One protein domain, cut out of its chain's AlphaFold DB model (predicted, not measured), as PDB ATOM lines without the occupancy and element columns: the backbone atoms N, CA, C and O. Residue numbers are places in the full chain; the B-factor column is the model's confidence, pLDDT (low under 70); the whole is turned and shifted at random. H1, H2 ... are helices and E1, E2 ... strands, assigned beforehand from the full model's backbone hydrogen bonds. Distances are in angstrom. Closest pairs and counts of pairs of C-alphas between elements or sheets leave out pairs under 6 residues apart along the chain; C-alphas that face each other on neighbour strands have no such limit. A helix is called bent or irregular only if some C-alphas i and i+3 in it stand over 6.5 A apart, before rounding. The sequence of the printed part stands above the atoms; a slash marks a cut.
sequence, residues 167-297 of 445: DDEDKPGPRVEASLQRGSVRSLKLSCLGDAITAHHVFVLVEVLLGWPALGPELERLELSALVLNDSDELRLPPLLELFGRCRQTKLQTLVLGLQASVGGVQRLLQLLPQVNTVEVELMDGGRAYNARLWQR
ATOM      1  N   ASP A 167     -27.391 -50.794  52.385       54.53
ATOM      2  CA  ASP A 167     -27.778 -52.135  52.850       54.53
ATOM      3  C   ASP A 167     -26.842 -53.267  52.379       54.53
ATOM      4  O   ASP A 167     -26.905 -54.366  52.924       54.53
ATOM      5  N   ASP A 168     -25.950 -53.020  51.412       61.66
ATOM      6  CA  ASP A 168     -24.955 -53.992  50.918       61.66
ATOM      7  C   ASP A 168     -23.574 -53.296  50.881       61.66
ATOM      8  O   ASP A 168     -23.065 -52.931  49.819       61.66
ATOM      9  N   GLU A 169     -22.982 -53.046  52.059       61.75
ATOM     10  CA  GLU A 169     -21.707 -52.305  52.210       61.75
ATOM     11  C   GLU A 169     -20.522 -52.939  51.454       61.75
ATOM     12  O   GLU A 169     -19.520 -52.275  51.200       61.75
ATOM     13  N   ASP A 170     -20.648 -54.199  51.036       67.75
ATOM     14  CA  ASP A 170     -19.556 -54.969  50.440       67.75
ATOM     15  C   ASP A 170     -19.511 -54.940  48.900       67.75
ATOM     16  O   ASP A 170     -18.599 -55.529  48.308       67.75
ATOM     17  N   LYS A 171     -20.484 -54.314  48.218       70.12
ATOM     18  CA  LYS A 171     -20.563 -54.359  46.746       70.12
ATOM     19  C   LYS A 171     -20.299 -52.996  46.105       70.12
ATOM     20  O   LYS A 171     -20.969 -52.022  46.448       70.12
ATOM     21  N   PRO A 172     -19.391 -52.916  45.111       68.50
ATOM     22  CA  PRO A 172     -19.212 -51.694  44.342       68.50
ATOM     23  C   PRO A 172     -20.513 -51.392  43.597       68.50
ATOM     24  O   PRO A 172     -21.059 -52.256  42.906       68.50
ATOM     25  N   GLY A 173     -21.020 -50.171  43.749       71.88
ATOM     26  CA  GLY A 173     -22.225 -49.757  43.042       71.88
ATOM     27  C   GLY A 173     -21.998 -49.592  41.533       71.88
ATOM     28  O   GLY A 173     -20.894 -49.812  41.020       71.88
ATOM     29  N   PRO A 174     -23.051 -49.234  40.782       75.00
ATOM     30  CA  PRO A 174     -22.961 -49.117  39.337       75.00
ATOM     31  C   PRO A 174     -21.957 -48.034  38.931       75.00
ATOM     32  O   PRO A 174     -21.874 -46.960  39.532       75.00
ATOM     33  N   ARG A 175     -21.222 -48.337  37.864       78.25
ATOM     34  CA  ARG A 175     -20.273 -47.467  37.187       78.25
ATOM     35  C   ARG A 175     -20.928 -46.838  35.961       78.25
ATOM     36  O   ARG A 175     -21.344 -47.544  35.039       78.25
ATOM     37  N   VAL A 176     -20.991 -45.513  35.945       81.38
ATOM     38  CA  VAL A 176     -21.398 -44.722  34.777       81.38
ATOM     39  C   VAL A 176     -20.155 -44.281  34.047       81.38
ATOM     40  O   VAL A 176     -19.331 -43.603  34.637       81.38
ATOM     41  N   GLU A 177     -20.045 -44.648  32.783       84.69
ATOM     42  CA  GLU A 177     -19.035 -44.193  31.844       84.69
ATOM     43  C   GLU A 177     -19.694 -43.314  30.795       84.69
ATOM     44  O   GLU A 177     -20.488 -43.792  29.991       84.69
ATOM     45  N   ALA A 178     -19.389 -42.026  30.786       85.00
ATOM     46  CA  ALA A 178     -19.858 -41.138  29.730       85.00
ATOM     47  C   ALA A 178     -18.682 -40.580  28.953       85.00
ATOM     48  O   ALA A 178     -17.736 -40.107  29.570       85.00
ATOM     49  N   SER A 179     -18.800 -40.617  27.626       86.25
ATOM     50  CA  SER A 179     -17.934 -39.940  26.672       86.25
ATOM     51  C   SER A 179     -18.682 -38.747  26.089       86.25
ATOM     52  O   SER A 179     -19.733 -38.915  25.456       86.25
ATOM     53  N   LEU A 180     -18.171 -37.541  26.314       85.62
ATOM     54  CA  LEU A 180     -18.735 -36.318  25.745       85.62
ATOM     55  C   LEU A 180     -17.868 -35.809  24.607       85.62
ATOM     56  O   LEU A 180     -16.657 -35.743  24.762       85.62
ATOM     57  N   GLN A 181     -18.500 -35.352  23.529       84.12
ATOM     58  CA  GLN A 181     -17.853 -34.639  22.441       84.12
ATOM     59  C   GLN A 181     -18.443 -33.252  22.244       84.12
ATOM     60  O   GLN A 181     -19.634 -33.101  21.965       84.12
ATOM     61  N   ARG A 182     -17.591 -32.225  22.371       81.25
ATOM     62  CA  ARG A 182     -17.974 -30.803  22.252       81.25
ATOM     63  C   ARG A 182     -19.160 -30.446  23.162       81.25
ATOM     64  O   ARG A 182     -20.125 -29.819  22.728       81.25
ATOM     65  N   GLY A 183     -19.106 -30.911  24.410       77.88
ATOM     66  CA  GLY A 183     -20.144 -30.681  25.420       77.88
ATOM     67  C   GLY A 183     -21.444 -31.475  25.233       77.88
ATOM     68  O   GLY A 183     -22.389 -31.247  25.979       77.88
ATOM     69  N   SER A 184     -21.516 -32.397  24.267       84.31
ATOM     70  CA  SER A 184     -22.659 -33.305  24.079       84.31
ATOM     71  C   SER A 184     -22.258 -34.750  24.357       84.31
ATOM     72  O   SER A 184     -21.208 -35.191  23.905       84.31
ATOM     73  N   VAL A 185     -23.087 -35.516  25.062       85.62
ATOM     74  CA  VAL A 185     -22.830 -36.940  25.346       85.62
ATOM     75  C   VAL A 185     -22.940 -37.762  24.057       85.62
ATOM     76  O   VAL A 185     -24.001 -37.797  23.439       85.62
ATOM     77  N   ARG A 186     -21.851 -38.436  23.662       89.06
ATOM     78  CA  ARG A 186     -21.774 -39.309  22.475       89.06
ATOM     79  C   ARG A 186     -21.906 -40.778  22.831       89.06
ATOM     80  O   ARG A 186     -22.623 -41.508  22.156       89.06
ATOM     81  N   SER A 187     -21.221 -41.215  23.878       89.81
ATOM     82  CA  SER A 187     -21.294 -42.594  24.349       89.81
ATOM     83  C   SER A 187     -21.647 -42.590  25.818       89.81
ATOM     84  O   SER A 187     -21.067 -41.839  26.595       89.81
ATOM     85  N   LEU A 188     -22.580 -43.443  26.197       88.31
ATOM     86  CA  LEU A 188     -22.919 -43.690  27.579       88.31
ATOM     87  C   LEU A 188     -22.878 -45.189  27.820       88.31
ATOM     88  O   LEU A 188     -23.524 -45.947  27.106       88.31
ATOM     89  N   LYS A 189     -22.136 -45.608  28.831       88.31
ATOM     90  CA  LYS A 189     -21.994 -46.987  29.258       88.31
ATOM     91  C   LYS A 189     -22.306 -47.080  30.742       88.31
ATOM     92  O   LYS A 189     -21.673 -46.448  31.571       88.31
ATOM     93  N   LEU A 190     -23.295 -47.882  31.085       84.50
ATOM     94  CA  LEU A 190     -23.640 -48.246  32.448       84.50
ATOM     95  C   LEU A 190     -23.151 -49.671  32.658       84.50
ATOM     96  O   LEU A 190     -23.512 -50.572  31.903       84.50
ATOM     97  N   SER A 191     -22.304 -49.877  33.655       84.00
ATOM     98  CA  SER A 191     -21.770 -51.194  33.998       84.00
ATOM     99  C   SER A 191     -21.813 -51.405  35.501       84.00
ATOM    100  O   SER A 191     -21.804 -50.451  36.266       84.00
ATOM    101  N   CYS A 192     -21.888 -52.652  35.945       78.75
ATOM    102  CA  CYS A 192     -21.758 -53.009  37.351       78.75
ATOM    103  C   CYS A 192     -20.626 -54.026  37.457       78.75
ATOM    104  O   CYS A 192     -20.588 -54.970  36.669       78.75
ATOM    105  N   LEU A 193     -19.691 -53.813  38.387       69.69
ATOM    106  CA  LEU A 193     -18.598 -54.760  38.643       69.69
ATOM    107  C   LEU A 193     -19.061 -55.966  39.482       69.69
ATOM    108  O   LEU A 193     -18.361 -56.974  39.524       69.69
ATOM    109  N   GLY A 194     -20.219 -55.860  40.146       71.19
ATOM    110  CA  GLY A 194     -20.798 -56.898  40.998       71.19
ATOM    111  C   GLY A 194     -22.066 -57.536  40.426       71.19
ATOM    112  O   GLY A 194     -22.234 -57.665  39.212       71.19
ATOM    113  N   ASP A 195     -22.964 -57.939  41.330       66.38
ATOM    114  CA  ASP A 195     -24.277 -58.480  40.978       66.38
ATOM    115  C   ASP A 195     -25.099 -57.487  40.136       66.38
ATOM    116  O   ASP A 195     -24.877 -56.274  40.142       66.38
ATOM    117  N   ALA A 196     -26.074 -58.045  39.420       69.69
ATOM    118  CA  ALA A 196     -27.203 -57.392  38.766       69.69
ATOM    119  C   ALA A 196     -27.462 -55.913  39.122       69.69
ATOM    120  O   ALA A 196     -27.702 -55.569  40.282       69.69
ATOM    121  N   ILE A 197     -27.581 -55.046  38.111       72.06
ATOM    122  CA  ILE A 197     -28.123 -53.694  38.300       72.06
ATOM    123  C   ILE A 197     -29.563 -53.816  38.833       72.06
ATOM    124  O   ILE A 197     -30.451 -54.352  38.162       72.06
ATOM    125  N   THR A 198     -29.794 -53.330  40.057       73.25
ATOM    126  CA  THR A 198     -31.109 -53.333  40.708       73.25
ATOM    127  C   THR A 198     -32.034 -52.276  40.099       73.25
ATOM    128  O   THR A 198     -31.588 -51.334  39.444       73.25
ATOM    129  N   ALA A 199     -33.340 -52.392  40.360       69.44
ATOM    130  CA  ALA A 199     -34.332 -51.378  39.986       69.44
ATOM    131  C   ALA A 199     -33.940 -49.971  40.459       69.44
ATOM    132  O   ALA A 199     -34.078 -48.996  39.724       69.44
ATOM    133  N   HIS A 200     -33.437 -49.895  41.690       72.00
ATOM    134  CA  HIS A 200     -33.039 -48.652  42.328       72.00
ATOM    135  C   HIS A 200     -31.809 -48.045  41.650       72.00
ATOM    136  O   HIS A 200     -31.819 -46.859  41.339       72.00
ATOM    137  N   HIS A 201     -30.803 -48.867  41.322       73.06
ATOM    138  CA  HIS A 201     -29.643 -48.421  40.550       73.06
ATOM    139  C   HIS A 201     -30.071 -47.841  39.204       73.06
ATOM    140  O   HIS A 201     -29.662 -46.739  38.864       73.06
ATOM    141  N   VAL A 202     -30.938 -48.539  38.464       73.12
ATOM    142  CA  VAL A 202     -31.462 -48.010  37.202       73.12
ATOM    143  C   VAL A 202     -32.197 -46.692  37.424       73.12
ATOM    144  O   VAL A 202     -31.960 -45.759  36.676       73.12
ATOM    145  N   PHE A 203     -33.063 -46.596  38.432       73.81
ATOM    146  CA  PHE A 203     -33.823 -45.375  38.700       73.81
ATOM    147  C   PHE A 203     -32.915 -44.170  38.963       73.81
ATOM    148  O   PHE A 203     -33.031 -43.175  38.258       73.81
ATOM    149  N   VAL A 204     -31.970 -44.290  39.900       70.69
ATOM    150  CA  VAL A 204     -31.023 -43.211  40.237       70.69
ATOM    151  C   VAL A 204     -30.200 -42.820  39.013       70.69
ATOM    152  O   VAL A 204     -30.034 -41.644  38.718       70.69
ATOM    153  N   LEU A 205     -29.721 -43.808  38.255       71.19
ATOM    154  CA  LEU A 205     -28.974 -43.556  37.027       71.19
ATOM    155  C   LEU A 205     -29.816 -42.831  35.986       71.19
ATOM    156  O   LEU A 205     -29.339 -41.897  35.354       71.19
ATOM    157  N   VAL A 206     -31.060 -43.258  35.795       74.75
ATOM    158  CA  VAL A 206     -31.980 -42.614  34.868       74.75
ATOM    159  C   VAL A 206     -32.240 -41.182  35.308       74.75
ATOM    160  O   VAL A 206     -32.093 -40.305  34.473       74.75
ATOM    161  N   GLU A 207     -32.527 -40.911  36.582       75.81
ATOM    162  CA  GLU A 207     -32.696 -39.534  37.065       75.81
ATOM    163  C   GLU A 207     -31.464 -38.667  36.782       75.81
ATOM    164  O   GLU A 207     -31.609 -37.596  36.192       75.81
ATOM    165  N   VAL A 208     -30.257 -39.177  37.054       70.94
ATOM    166  CA  VAL A 208     -29.000 -38.470  36.750       70.94
ATOM    167  C   VAL A 208     -28.876 -38.153  35.264       70.94
ATOM    168  O   VAL A 208     -28.555 -37.030  34.874       70.94
ATOM    169  N   LEU A 209     -29.157 -39.135  34.410       74.62
ATOM    170  CA  LEU A 209     -29.066 -38.986  32.960       74.62
ATOM    171  C   LEU A 209     -30.159 -38.079  32.394       74.62
ATOM    172  O   LEU A 209     -29.921 -37.356  31.429       74.62
ATOM    173  N   LEU A 210     -31.354 -38.098  32.979       73.75
ATOM    174  CA  LEU A 210     -32.451 -37.199  32.629       73.75
ATOM    175  C   LEU A 210     -32.151 -35.761  33.055       73.75
ATOM    176  O   LEU A 210     -32.555 -34.823  32.364       73.75
ATOM    177  N   GLY A 211     -31.425 -35.594  34.161       73.88
ATOM    178  CA  GLY A 211     -30.927 -34.318  34.653       73.88
ATOM    179  C   GLY A 211     -29.783 -33.741  33.821       73.88
ATOM    180  O   GLY A 211     -29.461 -32.567  33.983       73.88
ATOM    181  N   TRP A 212     -29.178 -34.513  32.910       77.38
ATOM    182  CA  TRP A 212     -28.056 -34.054  32.096       77.38
ATOM    183  C   TRP A 212     -28.502 -33.159  30.931       77.38
ATOM    184  O   TRP A 212     -28.968 -33.665  29.906       77.38
ATOM    185  N   PRO A 213     -28.250 -31.834  30.983       71.88
ATOM    186  CA  PRO A 213     -28.535 -30.952  29.850       71.88
ATOM    187  C   PRO A 213     -27.655 -31.270  28.631       71.88
ATOM    188  O   PRO A 213     -27.989 -30.894  27.510       71.88
ATOM    189  N   ALA A 214     -26.539 -31.975  28.847       71.12
ATOM    190  CA  ALA A 214     -25.593 -32.404  27.822       71.12
ATOM    191  C   ALA A 214     -26.046 -33.647  27.035       71.12
ATOM    192  O   ALA A 214     -25.358 -34.043  26.089       71.12
ATOM    193  N   LEU A 215     -27.178 -34.274  27.392       76.25
ATOM    194  CA  LEU A 215     -27.772 -35.366  26.619       76.25
ATOM    195  C   LEU A 215     -28.397 -34.781  25.337       76.25
ATOM    196  O   LEU A 215     -29.604 -34.577  25.214       76.25
ATOM    197  N   GLY A 216     -27.522 -34.387  24.412       75.56
ATOM    198  CA  GLY A 216     -27.875 -33.725  23.167       75.56
ATOM    199  C   GLY A 216     -28.638 -34.644  22.207       75.56
ATOM    200  O   GLY A 216     -28.816 -35.833  22.465       75.56
ATOM    201  N   PRO A 217     -29.055 -34.129  21.039       79.81
ATOM    202  CA  PRO A 217     -29.824 -34.896  20.056       79.81
ATOM    203  C   PRO A 217     -29.042 -36.047  19.398       79.81
ATOM    204  O   PRO A 217     -29.602 -36.766  18.573       79.81
ATOM    205  N   GLU A 218     -27.759 -36.233  19.712       84.38
ATOM    206  CA  GLU A 218     -26.868 -37.197  19.061       84.38
ATOM    207  C   GLU A 218     -26.133 -38.062  20.092       84.38
ATOM    208  O   GLU A 218     -24.942 -37.889  20.327       84.38
ATOM    209  N   LEU A 219     -26.854 -39.009  20.693       87.62
ATOM    210  CA  LEU A 219     -26.247 -40.094  21.455       87.62
ATOM    211  C   LEU A 219     -25.853 -41.199  20.471       87.62
ATOM    212  O   LEU A 219     -26.719 -41.821  19.882       87.62
ATOM    213  N   GLU A 220     -24.573 -41.453  20.242       90.75
ATOM    214  CA  GLU A 220     -24.129 -42.472  19.283       90.75
ATOM    215  C   GLU A 220     -24.224 -43.879  19.861       90.75
ATOM    216  O   GLU A 220     -24.670 -44.801  19.175       90.75
ATOM    217  N   ARG A 221     -23.840 -44.044  21.126       91.06
ATOM    218  CA  ARG A 221     -23.786 -45.345  21.787       91.06
ATOM    219  C   ARG A 221     -24.411 -45.283  23.173       91.06
ATOM    220  O   ARG A 221     -24.050 -44.436  23.982       91.06
ATOM    221  N   LEU A 222     -25.319 -46.212  23.449       90.25
ATOM    222  CA  LEU A 222     -25.833 -46.492  24.785       90.25
ATOM    223  C   LEU A 222     -25.519 -47.948  25.112       90.25
ATOM    224  O   LEU A 222     -25.960 -48.841  24.401       90.25
ATOM    225  N   GLU A 223     -24.762 -48.198  26.165       90.12
ATOM    226  CA  GLU A 223     -24.396 -49.528  26.630       90.12
ATOM    227  C   GLU A 223     -24.916 -49.718  28.047       90.12
ATOM    228  O   GLU A 223     -24.617 -48.932  28.934       90.12
ATOM    229  N   LEU A 224     -25.725 -50.747  28.266       87.94
ATOM    230  CA  LEU A 224     -26.287 -51.086  29.564       87.94
ATOM    231  C   LEU A 224     -25.880 -52.521  29.880       87.94
ATOM    232  O   LEU A 224     -26.469 -53.461  29.355       87.94
ATOM    233  N   SER A 225     -24.845 -52.695  30.692       86.38
ATOM    234  CA  SER A 225     -24.281 -53.999  31.055       86.38
ATOM    235  C   SER A 225     -24.819 -54.481  32.402       86.38
ATOM    236  O   SER A 225     -25.086 -53.669  33.280       86.38
ATOM    237  N   ALA A 226     -24.928 -55.799  32.594       82.06
ATOM    238  CA  ALA A 226     -25.396 -56.433  33.836       82.06
ATOM    239  C   ALA A 226     -26.829 -56.047  34.274       82.06
ATOM    240  O   ALA A 226     -27.165 -56.067  35.460       82.06
ATOM    241  N   LEU A 227     -27.705 -55.721  33.324       80.56
ATOM    242  CA  LEU A 227     -29.125 -55.488  33.584       80.56
ATOM    243  C   LEU A 227     -29.840 -56.820  33.844       80.56
ATOM    244  O   LEU A 227     -29.921 -57.664  32.951       80.56
ATOM    245  N   VAL A 228     -30.420 -56.986  35.035       78.19
ATOM    246  CA  VAL A 228     -31.336 -58.103  35.310       78.19
ATOM    247  C   VAL A 228     -32.776 -57.674  35.087       78.19
ATOM    248  O   VAL A 228     -33.270 -56.756  35.749       78.19
ATOM    249  N   LEU A 229     -33.458 -58.375  34.182       73.31
ATOM    250  CA  LEU A 229     -34.886 -58.211  33.914       73.31
ATOM    251  C   LEU A 229     -35.583 -59.553  34.145       73.31
ATOM    252  O   LEU A 229     -35.582 -60.419  33.266       73.31
ATOM    253  N   ASN A 230     -36.181 -59.727  35.324       75.06
ATOM    254  CA  ASN A 230     -37.043 -60.877  35.582       75.06
ATOM    255  C   ASN A 230     -38.474 -60.591  35.109       75.06
ATOM    256  O   ASN A 230     -38.918 -59.443  35.098       75.06
ATOM    257  N   ASP A 231     -39.236 -61.637  34.783       69.75
ATOM    258  CA  ASP A 231     -40.637 -61.494  34.351       69.75
ATOM    259  C   ASP A 231     -41.535 -60.845  35.421       69.75
ATOM    260  O   ASP A 231     -42.561 -60.252  35.091       69.75
ATOM    261  N   SER A 232     -41.133 -60.929  36.692       71.56
ATOM    262  CA  SER A 232     -41.806 -60.320  37.842       71.56
ATOM    263  C   SER A 232     -41.404 -58.864  38.112       71.56
ATOM    264  O   SER A 232     -42.014 -58.216  38.959       71.56
ATOM    265  N   ASP A 233     -40.386 -58.334  37.430       67.19
ATOM    266  CA  ASP A 233     -39.832 -56.998  37.680       67.19
ATOM    267  C   ASP A 233     -40.596 -55.893  36.917       67.19
ATOM    268  O   ASP A 233     -40.006 -55.044  36.244       67.19
ATOM    269  N   GLU A 234     -41.928 -55.854  37.035       65.88
ATOM    270  CA  GLU A 234     -42.749 -54.785  36.433       65.88
ATOM    271  C   GLU A 234     -42.352 -53.386  36.940       65.88
ATOM    272  O   GLU A 234     -42.451 -52.405  36.206       65.88
ATOM    273  N   LEU A 235     -41.809 -53.301  38.159       62.94
ATOM    274  CA  LEU A 235     -41.324 -52.060  38.773       62.94
ATOM    275  C   LEU A 235     -40.050 -51.500  38.113       62.94
ATOM    276  O   LEU A 235     -39.750 -50.323  38.287       62.94
ATOM    277  N   ARG A 236     -39.299 -52.309  37.348       66.38
ATOM    278  CA  ARG A 236     -38.050 -51.884  36.677       66.38
ATOM    279  C   ARG A 236     -38.275 -51.255  35.312       66.38
ATOM    280  O   ARG A 236     -37.398 -50.563  34.799       66.38
ATOM    281  N   LEU A 237     -39.430 -51.517  34.705       70.94
ATOM    282  CA  LEU A 237     -39.732 -51.050  33.358       70.94
ATOM    283  C   LEU A 237     -39.891 -49.523  33.260       70.94
ATOM    284  O   LEU A 237     -39.349 -48.967  32.310       70.94
ATOM    285  N   PRO A 238     -40.591 -48.822  34.178       80.69
ATOM    286  CA  PRO A 238     -40.884 -47.396  34.012       80.69
ATOM    287  C   PRO A 238     -39.651 -46.483  33.877       80.69
ATOM    288  O   PRO A 238     -39.643 -45.672  32.953       80.69
ATOM    289  N   PRO A 239     -38.579 -46.624  34.682       77.44
ATOM    290  CA  PRO A 239     -37.402 -45.762  34.538       77.44
ATOM    291  C   PRO A 239     -36.639 -46.042  33.238       77.44
ATOM    292  O   PRO A 239     -36.249 -45.123  32.523       77.44
ATOM    293  N   LEU A 240     -36.495 -47.319  32.859       78.38
ATOM    294  CA  LEU A 240     -35.911 -47.680  31.561       78.38
ATOM    295  C   LEU A 240     -36.743 -47.137  30.400       78.38
ATOM    296  O   LEU A 240     -36.194 -46.650  29.419       78.38
ATOM    297  N   LEU A 241     -38.069 -47.201  30.513       79.69
ATOM    298  CA  LEU A 241     -38.996 -46.647  29.533       79.69
ATOM    299  C   LEU A 241     -38.822 -45.140  29.376       79.69
ATOM    300  O   LEU A 241     -38.867 -44.649  28.251       79.69
ATOM    301  N   GLU A 242     -38.621 -44.418  30.474       82.25
ATOM    302  CA  GLU A 242     -38.382 -42.980  30.442       82.25
ATOM    303  C   GLU A 242     -37.042 -42.645  29.780       82.25
ATOM    304  O   GLU A 242     -36.999 -41.814  28.867       82.25
ATOM    305  N   LEU A 243     -35.975 -43.365  30.146       82.06
ATOM    306  CA  LEU A 243     -34.666 -43.247  29.503       82.06
ATOM    307  C   LEU A 243     -34.766 -43.509  27.998       82.06
ATOM    308  O   LEU A 243     -34.365 -42.670  27.194       82.06
ATOM    309  N   PHE A 244     -35.368 -44.630  27.593       81.19
ATOM    310  CA  PHE A 244     -35.580 -44.941  26.180       81.19
ATOM    311  C   PHE A 244     -36.500 -43.923  25.500       81.19
ATOM    312  O   PHE A 244     -36.299 -43.596  24.330       81.19
ATOM    313  N   GLY A 245     -37.476 -43.375  26.223       81.00
ATOM    314  CA  GLY A 245     -38.348 -42.289  25.787       81.00
ATOM    315  C   GLY A 245     -37.592 -41.001  25.458       81.00
ATOM    316  O   GLY A 245     -37.942 -40.318  24.495       81.00
ATOM    317  N   ARG A 246     -36.519 -40.691  26.189       75.56
ATOM    318  CA  ARG A 246     -35.596 -39.599  25.851       75.56
ATOM    319  C   ARG A 246     -34.632 -39.983  24.747       75.56
ATOM    320  O   ARG A 246     -34.466 -39.206  23.813       75.56
ATOM    321  N   CYS A 247     -34.081 -41.195  24.776       77.31
ATOM    322  CA  CYS A 247     -33.224 -41.680  23.698       77.31
ATOM    323  C   CYS A 247     -33.956 -41.705  22.347       77.31
ATOM    324  O   CYS A 247     -33.317 -41.506  21.325       77.31
ATOM    325  N   ARG A 248     -35.291 -41.846  22.319       76.31
ATOM    326  CA  ARG A 248     -36.131 -41.659  21.114       76.31
ATOM    327  C   ARG A 248     -35.992 -40.292  20.463       76.31
ATOM    328  O   ARG A 248     -36.187 -40.173  19.258       76.31
ATOM    329  N   GLN A 249     -35.711 -39.268  21.256       80.25
ATOM    330  CA  GLN A 249     -35.501 -37.905  20.776       80.25
ATOM    331  C   GLN A 249     -34.054 -37.695  20.308       80.25
ATOM    332  O   GLN A 249     -33.752 -36.681  19.682       80.25
ATOM    333  N   THR A 250     -33.172 -38.664  20.573       79.00
ATOM    334  CA  THR A 250     -31.765 -38.665  20.168       79.00
ATOM    335  C   THR A 250     -31.528 -39.639  19.012       79.00
ATOM    336  O   THR A 250     -32.204 -40.657  18.880       79.00
ATOM    337  N   LYS A 251     -30.549 -39.362  18.154       84.19
ATOM    338  CA  LYS A 251     -30.148 -40.262  17.064       84.19
ATOM    339  C   LYS A 251     -29.279 -41.412  17.587       84.19
ATOM    340  O   LYS A 251     -28.083 -41.439  17.311       84.19
ATOM    341  N   LEU A 252     -29.890 -42.353  18.311       85.06
ATOM    342  CA  LEU A 252     -29.200 -43.528  18.847       85.06
ATOM    343  C   LEU A 252     -28.716 -44.470  17.736       85.06
ATOM    344  O   LEU A 252     -29.526 -45.116  17.072       85.06
ATOM    345  N   GLN A 253     -27.397 -44.562  17.531       87.06
ATOM    346  CA  GLN A 253     -26.830 -45.425  16.483       87.06
ATOM    347  C   GLN A 253     -26.670 -46.870  16.959       87.06
ATOM    348  O   GLN A 253     -27.054 -47.802  16.247       87.06
ATOM    349  N   THR A 254     -26.106 -47.043  18.155       87.19
ATOM    350  CA  THR A 254     -25.779 -48.347  18.732       87.19
ATOM    351  C   THR A 254     -26.356 -48.454  20.132       87.19
ATOM    352  O   THR A 254     -26.058 -47.633  20.998       87.19
ATOM    353  N   LEU A 255     -27.145 -49.494  20.368       87.00
ATOM    354  CA  LEU A 255     -27.549 -49.892  21.706       87.00
ATOM    355  C   LEU A 255     -26.911 -51.236  22.040       87.00
ATOM    356  O   LEU A 255     -27.131 -52.202  21.318       87.00
ATOM    357  N   VAL A 256     -26.175 -51.304  23.140       87.62
ATOM    358  CA  VAL A 256     -25.600 -52.533  23.684       87.62
ATOM    359  C   VAL A 256     -26.324 -52.867  24.983       87.62
ATOM    360  O   VAL A 256     -26.418 -52.034  25.878       87.62
ATOM    361  N   LEU A 257     -26.862 -54.075  25.088       84.06
ATOM    362  CA  LEU A 257     -27.602 -54.546  26.253       84.06
ATOM    363  C   LEU A 257     -26.964 -55.834  26.769       84.06
ATOM    364  O   LEU A 257     -27.207 -56.905  26.219       84.06
ATOM    365  N   GLY A 258     -26.180 -55.733  27.839       82.12
ATOM    366  CA  GLY A 258     -25.732 -56.865  28.642       82.12
ATOM    367  C   GLY A 258     -26.840 -57.293  29.592       82.12
ATOM    368  O   GLY A 258     -26.962 -56.754  30.693       82.12
ATOM    369  N   LEU A 259     -27.672 -58.230  29.150       75.94
ATOM    370  CA  LEU A 259     -28.873 -58.669  29.844       75.94
ATOM    371  C   LEU A 259     -28.664 -60.032  30.502       75.94
ATOM    372  O   LEU A 259     -28.383 -61.033  29.846       75.94
ATOM    373  N   GLN A 260     -28.942 -60.084  31.797       76.31
ATOM    374  CA  GLN A 260     -29.384 -61.294  32.481       76.31
ATOM    375  C   GLN A 260     -30.918 -61.252  32.516       76.31
ATOM    376  O   GLN A 260     -31.536 -60.917  33.527       76.31
ATOM    377  N   ALA A 261     -31.548 -61.465  31.361       67.38
ATOM    378  CA  ALA A 261     -32.990 -61.299  31.200       67.38
ATOM    379  C   ALA A 261     -33.661 -62.574  30.697       67.38
ATOM    380  O   ALA A 261     -33.090 -63.327  29.905       67.38
ATOM    381  N   SER A 262     -34.920 -62.761  31.092       73.94
ATOM    382  CA  SER A 262     -35.801 -63.703  30.407       73.94
ATOM    383  C   SER A 262     -35.987 -63.275  28.942       73.94
ATOM    384  O   SER A 262     -35.962 -62.086  28.607       73.94
ATOM    385  N   VAL A 263     -36.254 -64.236  28.054       72.69
ATOM    386  CA  VAL A 263     -36.611 -63.963  26.646       72.69
ATOM    387  C   VAL A 263     -37.771 -62.959  26.543       72.69
ATOM    388  O   VAL A 263     -37.747 -62.072  25.688       72.69
ATOM    389  N   GLY A 264     -38.755 -63.056  27.444       75.75
ATOM    390  CA  GLY A 264     -39.890 -62.134  27.510       75.75
ATOM    391  C   GLY A 264     -39.475 -60.699  27.848       75.75
ATOM    392  O   GLY A 264     -39.960 -59.758  27.216       75.75
ATOM    393  N   GLY A 265     -38.535 -60.525  28.782       74.25
ATOM    394  CA  GLY A 265     -37.956 -59.228  29.131       74.25
ATOM    395  C   GLY A 265     -37.229 -58.579  27.952       74.25
ATOM    396  O   GLY A 265     -37.500 -57.421  27.628       74.25
ATOM    397  N   VAL A 266     -36.381 -59.343  27.250       73.44
ATOM    398  CA  VAL A 266     -35.672 -58.866  26.045       73.44
ATOM    399  C   VAL A 266     -36.665 -58.444  24.962       73.44
ATOM    400  O   VAL A 266     -36.529 -57.372  24.374       73.44
ATOM    401  N   GLN A 267     -37.697 -59.256  24.711       75.81
ATOM    402  CA  GLN A 267     -38.697 -58.966  23.686       75.81
ATOM    403  C   GLN A 267     -39.486 -57.690  23.997       75.81
ATOM    404  O   GLN A 267     -39.693 -56.870  23.101       75.81
ATOM    405  N   ARG A 268     -39.905 -57.495  25.255       75.81
ATOM    406  CA  ARG A 268     -40.572 -56.260  25.688       75.81
ATOM    407  C   ARG A 268     -39.653 -55.060  25.504       75.81
ATOM    408  O   ARG A 268     -40.083 -54.067  24.937       75.81
ATOM    409  N   LEU A 269     -38.389 -55.161  25.908       74.56
ATOM    410  CA  LEU A 269     -37.431 -54.065  25.776       74.56
ATOM    411  C   LEU A 269     -37.184 -53.708  24.301       74.56
ATOM    412  O   LEU A 269     -37.256 -52.539  23.937       74.56
ATOM    413  N   LEU A 270     -37.036 -54.698  23.417       76.56
ATOM    414  CA  LEU A 270     -36.898 -54.471  21.973       76.56
ATOM    415  C   LEU A 270     -38.135 -53.836  21.328       76.56
ATOM    416  O   LEU A 270     -37.986 -53.047  20.402       76.56
ATOM    417  N   GLN A 271     -39.346 -54.128  21.811       79.88
ATOM    418  CA  GLN A 271     -40.563 -53.440  21.349       79.88
ATOM    419  C   GLN A 271     -40.595 -51.958  21.752       79.88
ATOM    420  O   GLN A 271     -41.307 -51.158  21.142       79.88
ATOM    421  N   LEU A 272     -39.846 -51.594  22.792       72.06
ATOM    422  CA  LEU A 272     -39.785 -50.240  23.330       72.06
ATOM    423  C   LEU A 272     -38.676 -49.412  22.684       72.06
ATOM    424  O   LEU A 272     -38.749 -48.177  22.698       72.06
ATOM    425  N   LEU A 273     -37.693 -50.059  22.066       71.69
ATOM    426  CA  LEU A 273     -36.634 -49.367  21.354       71.69
ATOM    427  C   LEU A 273     -37.160 -48.799  20.028       71.69
ATOM    428  O   LEU A 273     -37.764 -49.522  19.235       71.69
ATOM    429  N   PRO A 274     -36.974 -47.494  19.773       62.28
ATOM    430  CA  PRO A 274     -37.222 -46.908  18.456       62.28
ATOM    431  C   PRO A 274     -36.169 -47.368  17.440       62.28
ATOM    432  O   PRO A 274     -35.374 -48.249  17.733       62.28
ATOM    433  N   GLN A 275     -36.171 -46.755  16.252       68.75
ATOM    434  CA  GLN A 275     -35.264 -46.974  15.115       68.75
ATOM    435  C   GLN A 275     -33.765 -46.882  15.488       68.75
ATOM    436  O   GLN A 275     -33.093 -45.907  15.159       68.75
ATOM    437  N   VAL A 276     -33.234 -47.878  16.192       72.69
ATOM    438  CA  VAL A 276     -31.802 -48.037  16.438       72.69
ATOM    439  C   VAL A 276     -31.220 -48.812  15.261       72.69
ATOM    440  O   VAL A 276     -31.731 -49.869  14.891       72.69
ATOM    441  N   ASN A 277     -30.137 -48.303  14.676       81.00
ATOM    442  CA  ASN A 277     -29.501 -48.951  13.526       81.00
ATOM    443  C   ASN A 277     -28.907 -50.315  13.903       81.00
ATOM    444  O   ASN A 277     -29.012 -51.277  13.140       81.00
ATOM    445  N   THR A 278     -28.290 -50.386  15.087       83.56
ATOM    446  CA  THR A 278     -27.644 -51.595  15.600       83.56
ATOM    447  C   THR A 278     -28.041 -51.843  17.047       83.56
ATOM    448  O   THR A 278     -27.818 -50.995  17.910       83.56
ATOM    449  N   VAL A 279     -28.592 -53.023  17.320       82.75
ATOM    450  CA  VAL A 279     -28.830 -53.507  18.680       82.75
ATOM    451  C   VAL A 279     -27.938 -54.715  18.925       82.75
ATOM    452  O   VAL A 279     -28.054 -55.741  18.254       82.75
ATOM    453  N   GLU A 280     -27.039 -54.589  19.887       85.12
ATOM    454  CA  GLU A 280     -26.195 -55.669  20.379       85.12
ATOM    455  C   GLU A 280     -26.790 -56.152  21.695       85.12
ATOM    456  O   GLU A 280     -26.989 -55.372  22.622       85.12
ATOM    457  N   VAL A 281     -27.126 -57.433  21.765       80.00
ATOM    458  CA  VAL A 281     -27.630 -58.057  22.984       80.00
ATOM    459  C   VAL A 281     -26.591 -59.069  23.431       80.00
ATOM    460  O   VAL A 281     -26.343 -60.054  22.738       80.00
ATOM    461  N   GLU A 282     -25.989 -58.814  24.581       81.56
ATOM    462  CA  GLU A 282     -25.122 -59.750  25.279       81.56
ATOM    463  C   GLU A 282     -25.970 -60.460  26.339       81.56
ATOM    464  O   GLU A 282     -26.346 -59.886  27.358       81.56
ATOM    465  N   LEU A 283     -26.350 -61.706  26.066       76.38
ATOM    466  CA  LEU A 283     -27.126 -62.530  26.990       76.38
ATOM    467  C   LEU A 283     -26.172 -63.245  27.939       76.38
ATOM    468  O   LEU A 283     -25.313 -64.003  27.488       76.38
ATOM    469  N   MET A 284     -26.345 -63.045  29.239       72.00
ATOM    470  CA  MET A 284     -25.551 -63.716  30.265       72.00
ATOM    471  C   MET A 284     -26.360 -64.845  30.922       72.00
ATOM    472  O   MET A 284     -27.372 -64.580  31.565       72.00
ATOM    473  N   ASP A 285     -25.909 -66.097  30.784       75.19
ATOM    474  CA  ASP A 285     -26.508 -67.286  31.418       75.19
ATOM    475  C   ASP A 285     -25.430 -68.104  32.144       75.19
ATOM    476  O   ASP A 285     -24.507 -68.633  31.518       75.19
ATOM    477  N   GLY A 286     -25.507 -68.175  33.478       68.38
ATOM    478  CA  GLY A 286     -24.604 -68.994  34.297       68.38
ATOM    479  C   GLY A 286     -23.110 -68.711  34.083       68.38
ATOM    480  O   GLY A 286     -22.303 -69.639  34.100       68.38
ATOM    481  N   GLY A 287     -22.738 -67.453  33.816       67.56
ATOM    482  CA  GLY A 287     -21.357 -67.045  33.519       67.56
ATOM    483  C   GLY A 287     -20.932 -67.188  32.050       67.56
ATOM    484  O   GLY A 287     -19.765 -66.969  31.729       67.56
ATOM    485  N   ARG A 288     -21.850 -67.544  31.143       67.25
ATOM    486  CA  ARG A 288     -21.626 -67.531  29.689       67.25
ATOM    487  C   ARG A 288     -22.236 -66.276  29.084       67.25
ATOM    488  O   ARG A 288     -23.415 -66.026  29.305       67.25
ATOM    489  N   ALA A 289     -21.459 -65.547  28.291       71.94
ATOM    490  CA  ALA A 289     -21.947 -64.438  27.480       71.94
ATOM    491  C   ALA A 289     -22.227 -64.916  26.046       71.94
ATOM    492  O   ALA A 289     -21.361 -65.507  25.400       71.94
ATOM    493  N   TYR A 290     -23.432 -64.658  25.543       75.56
ATOM    494  CA  TYR A 290     -23.816 -64.886  24.153       75.56
ATOM    495  C   TYR A 290     -24.082 -63.544  23.485       75.56
ATOM    496  O   TYR A 290     -25.021 -62.842  23.848       75.56
ATOM    497  N   ASN A 291     -23.284 -63.214  22.473       74.62
ATOM    498  CA  ASN A 291     -23.437 -61.974  21.722       74.62
ATOM    499  C   ASN A 291     -24.336 -62.196  20.504       74.62
ATOM    500  O   ASN A 291     -23.992 -62.943  19.585       74.62
ATOM    501  N   ALA A 292     -25.479 -61.519  20.481       75.75
ATOM    502  CA  ALA A 292     -26.365 -61.434  19.333       75.75
ATOM    503  C   ALA A 292     -26.337 -60.008  18.779       75.75
ATOM    504  O   ALA A 292     -26.554 -59.041  19.505       75.75
ATOM    505  N   ARG A 293     -26.087 -59.873  17.475       77.38
ATOM    506  CA  ARG A 293     -26.030 -58.574  16.798       77.38
ATOM    507  C   ARG A 293     -27.173 -58.456  15.808       77.38
ATOM    508  O   ARG A 293     -27.232 -59.202  14.830       77.38
ATOM    509  N   LEU A 294     -28.087 -57.538  16.087       76.56
ATOM    510  CA  LEU A 294     -29.235 -57.223  15.251       76.56
ATOM    511  C   LEU A 294     -28.941 -55.913  14.535       76.56
ATOM    512  O   LEU A 294     -28.653 -54.896  15.159       76.56
ATOM    513  N   TRP A 295     -29.029 -55.940  13.214       73.12
ATOM    514  CA  TRP A 295     -28.804 -54.772  12.377       73.12
ATOM    515  C   TRP A 295     -30.085 -54.498  11.615       73.12
ATOM    516  O   TRP A 295     -30.614 -55.394  10.948       73.12
ATOM    517  N   GLN A 296     -30.573 -53.267  11.683       66.25
ATOM    518  CA  GLN A 296     -31.634 -52.833  10.797       66.25
ATOM    519  C   GLN A 296     -30.972 -52.387   9.496       66.25
ATOM    520  O   GLN A 296     -30.154 -51.468   9.473       66.25
ATOM    521  N   ARG A 297     -31.261 -53.093   8.399       48.38
ATOM    522  CA  ARG A 297     -30.746 -52.715   7.082       48.38
ATOM    523  C   ARG A 297     -31.336 -51.345   6.766       48.38
ATOM    524  O   ARG A 297     -32.542 -51.251   6.573       48.38
TER     525      ARG A 297
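AT A GLANCE: This is residues 167 to 297 of the 445 residues of an uncharacterized protein of Tetrabaena socialis (UniProt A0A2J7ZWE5). A twisted, curled wall of six strands has helices H1 and H3 over one face, while its other face is bare. H2 runs side by side with H1 and only grazes the sheet, whose two borders are the hairpins E1-E2 and E5-E6. The printed part has 131 residues, with three named helices and six named strands in the order E1 E2 H1 E3 H2 E4 H3 E5 E6. The mixed sheet runs E1 E2 E3 E4 E5 E6, and the class is mixed, helices and strands. The whole is compact and rounded, with a radius of gyration of the C-alphas of 14.2 A and spans of 38 by 38 by 24 A.

HOW THE PARTS SIT: Inner strands E3, residues 221 to 229, and E4, residues 254 to 261, are parallel at 9 degrees, with N 224 and O 256 2.8 A apart. E2, residues 184 to 191, is parallel to E3, with N 223 and O 188 at 2.7 A. E5, residues 278 to 285, is parallel to E4, with N 257 and O 280 at 2.8 A. Edge strand E1, residues 175 to 181, forms an antiparallel hairpin with E2, with N 177 and O 189 at 2.7 A. Edge strand E6, residues 288 to 295, forms one with E5, with N 281 and O 292 at 2.8 A. H1, residues 199 to 210, and H3, residues 263 to 272, are on the same face, making two layers, helices on one face of a sheet. H1, at a height over the sheet of 9.6 A, lies over E2. H3, at 7.7 A, lies over E4 and only just along it, at 29.9 degrees on the local plane. H2, residues 234 to 247, is only just on the sheet, with 5 pairs of C-alphas within 10 A. H1 and H2 touch, the C-alphas of Ala 199 and Arg 236 closest at 5.0 A, at a shallow tilt of 19 degrees, the same way. H2 and H3 are close but not clearly touching, the C-alphas of Leu 241 and Leu 272 closest at 7.2 A. H1 and H3 are apart. E2-H1-E3, E3-H2-E4 and E4-H3-E5 are strand-helix-strand units, parallel neighbour strands with a helix between, each with a right-handed crossover. Every O i to N i+4 pair is within hydrogen-bond range in H1 and H3, and 7 of 10 in H2.

IN THESE COORDINATES: E1 begins at C-alpha 175 (-20.273, -47.467, 37.187), and E6 ends at C-alpha 295 (-28.804, -54.772, 12.377). E6 spans 22.7 A, E5 22.3 A, E3 20.9 A and H2 20.6 A. H2 is irregular, but only just: C-alphas 235 and 238 are 6.7 A apart. E3 bends by 75 degrees at residue 226, E2 by 53 degrees at 187 and E4 by 50 degrees at 258.

THE WHOLE: The two C-alphas farthest apart, those of Glu 169 and Arg 297, are 46.0 A apart. The printed part has no cut and no long link. Its mean pLDDT is 76.6, and 22 residues are under 70, among them residues 167 to 170 and 233 to 236.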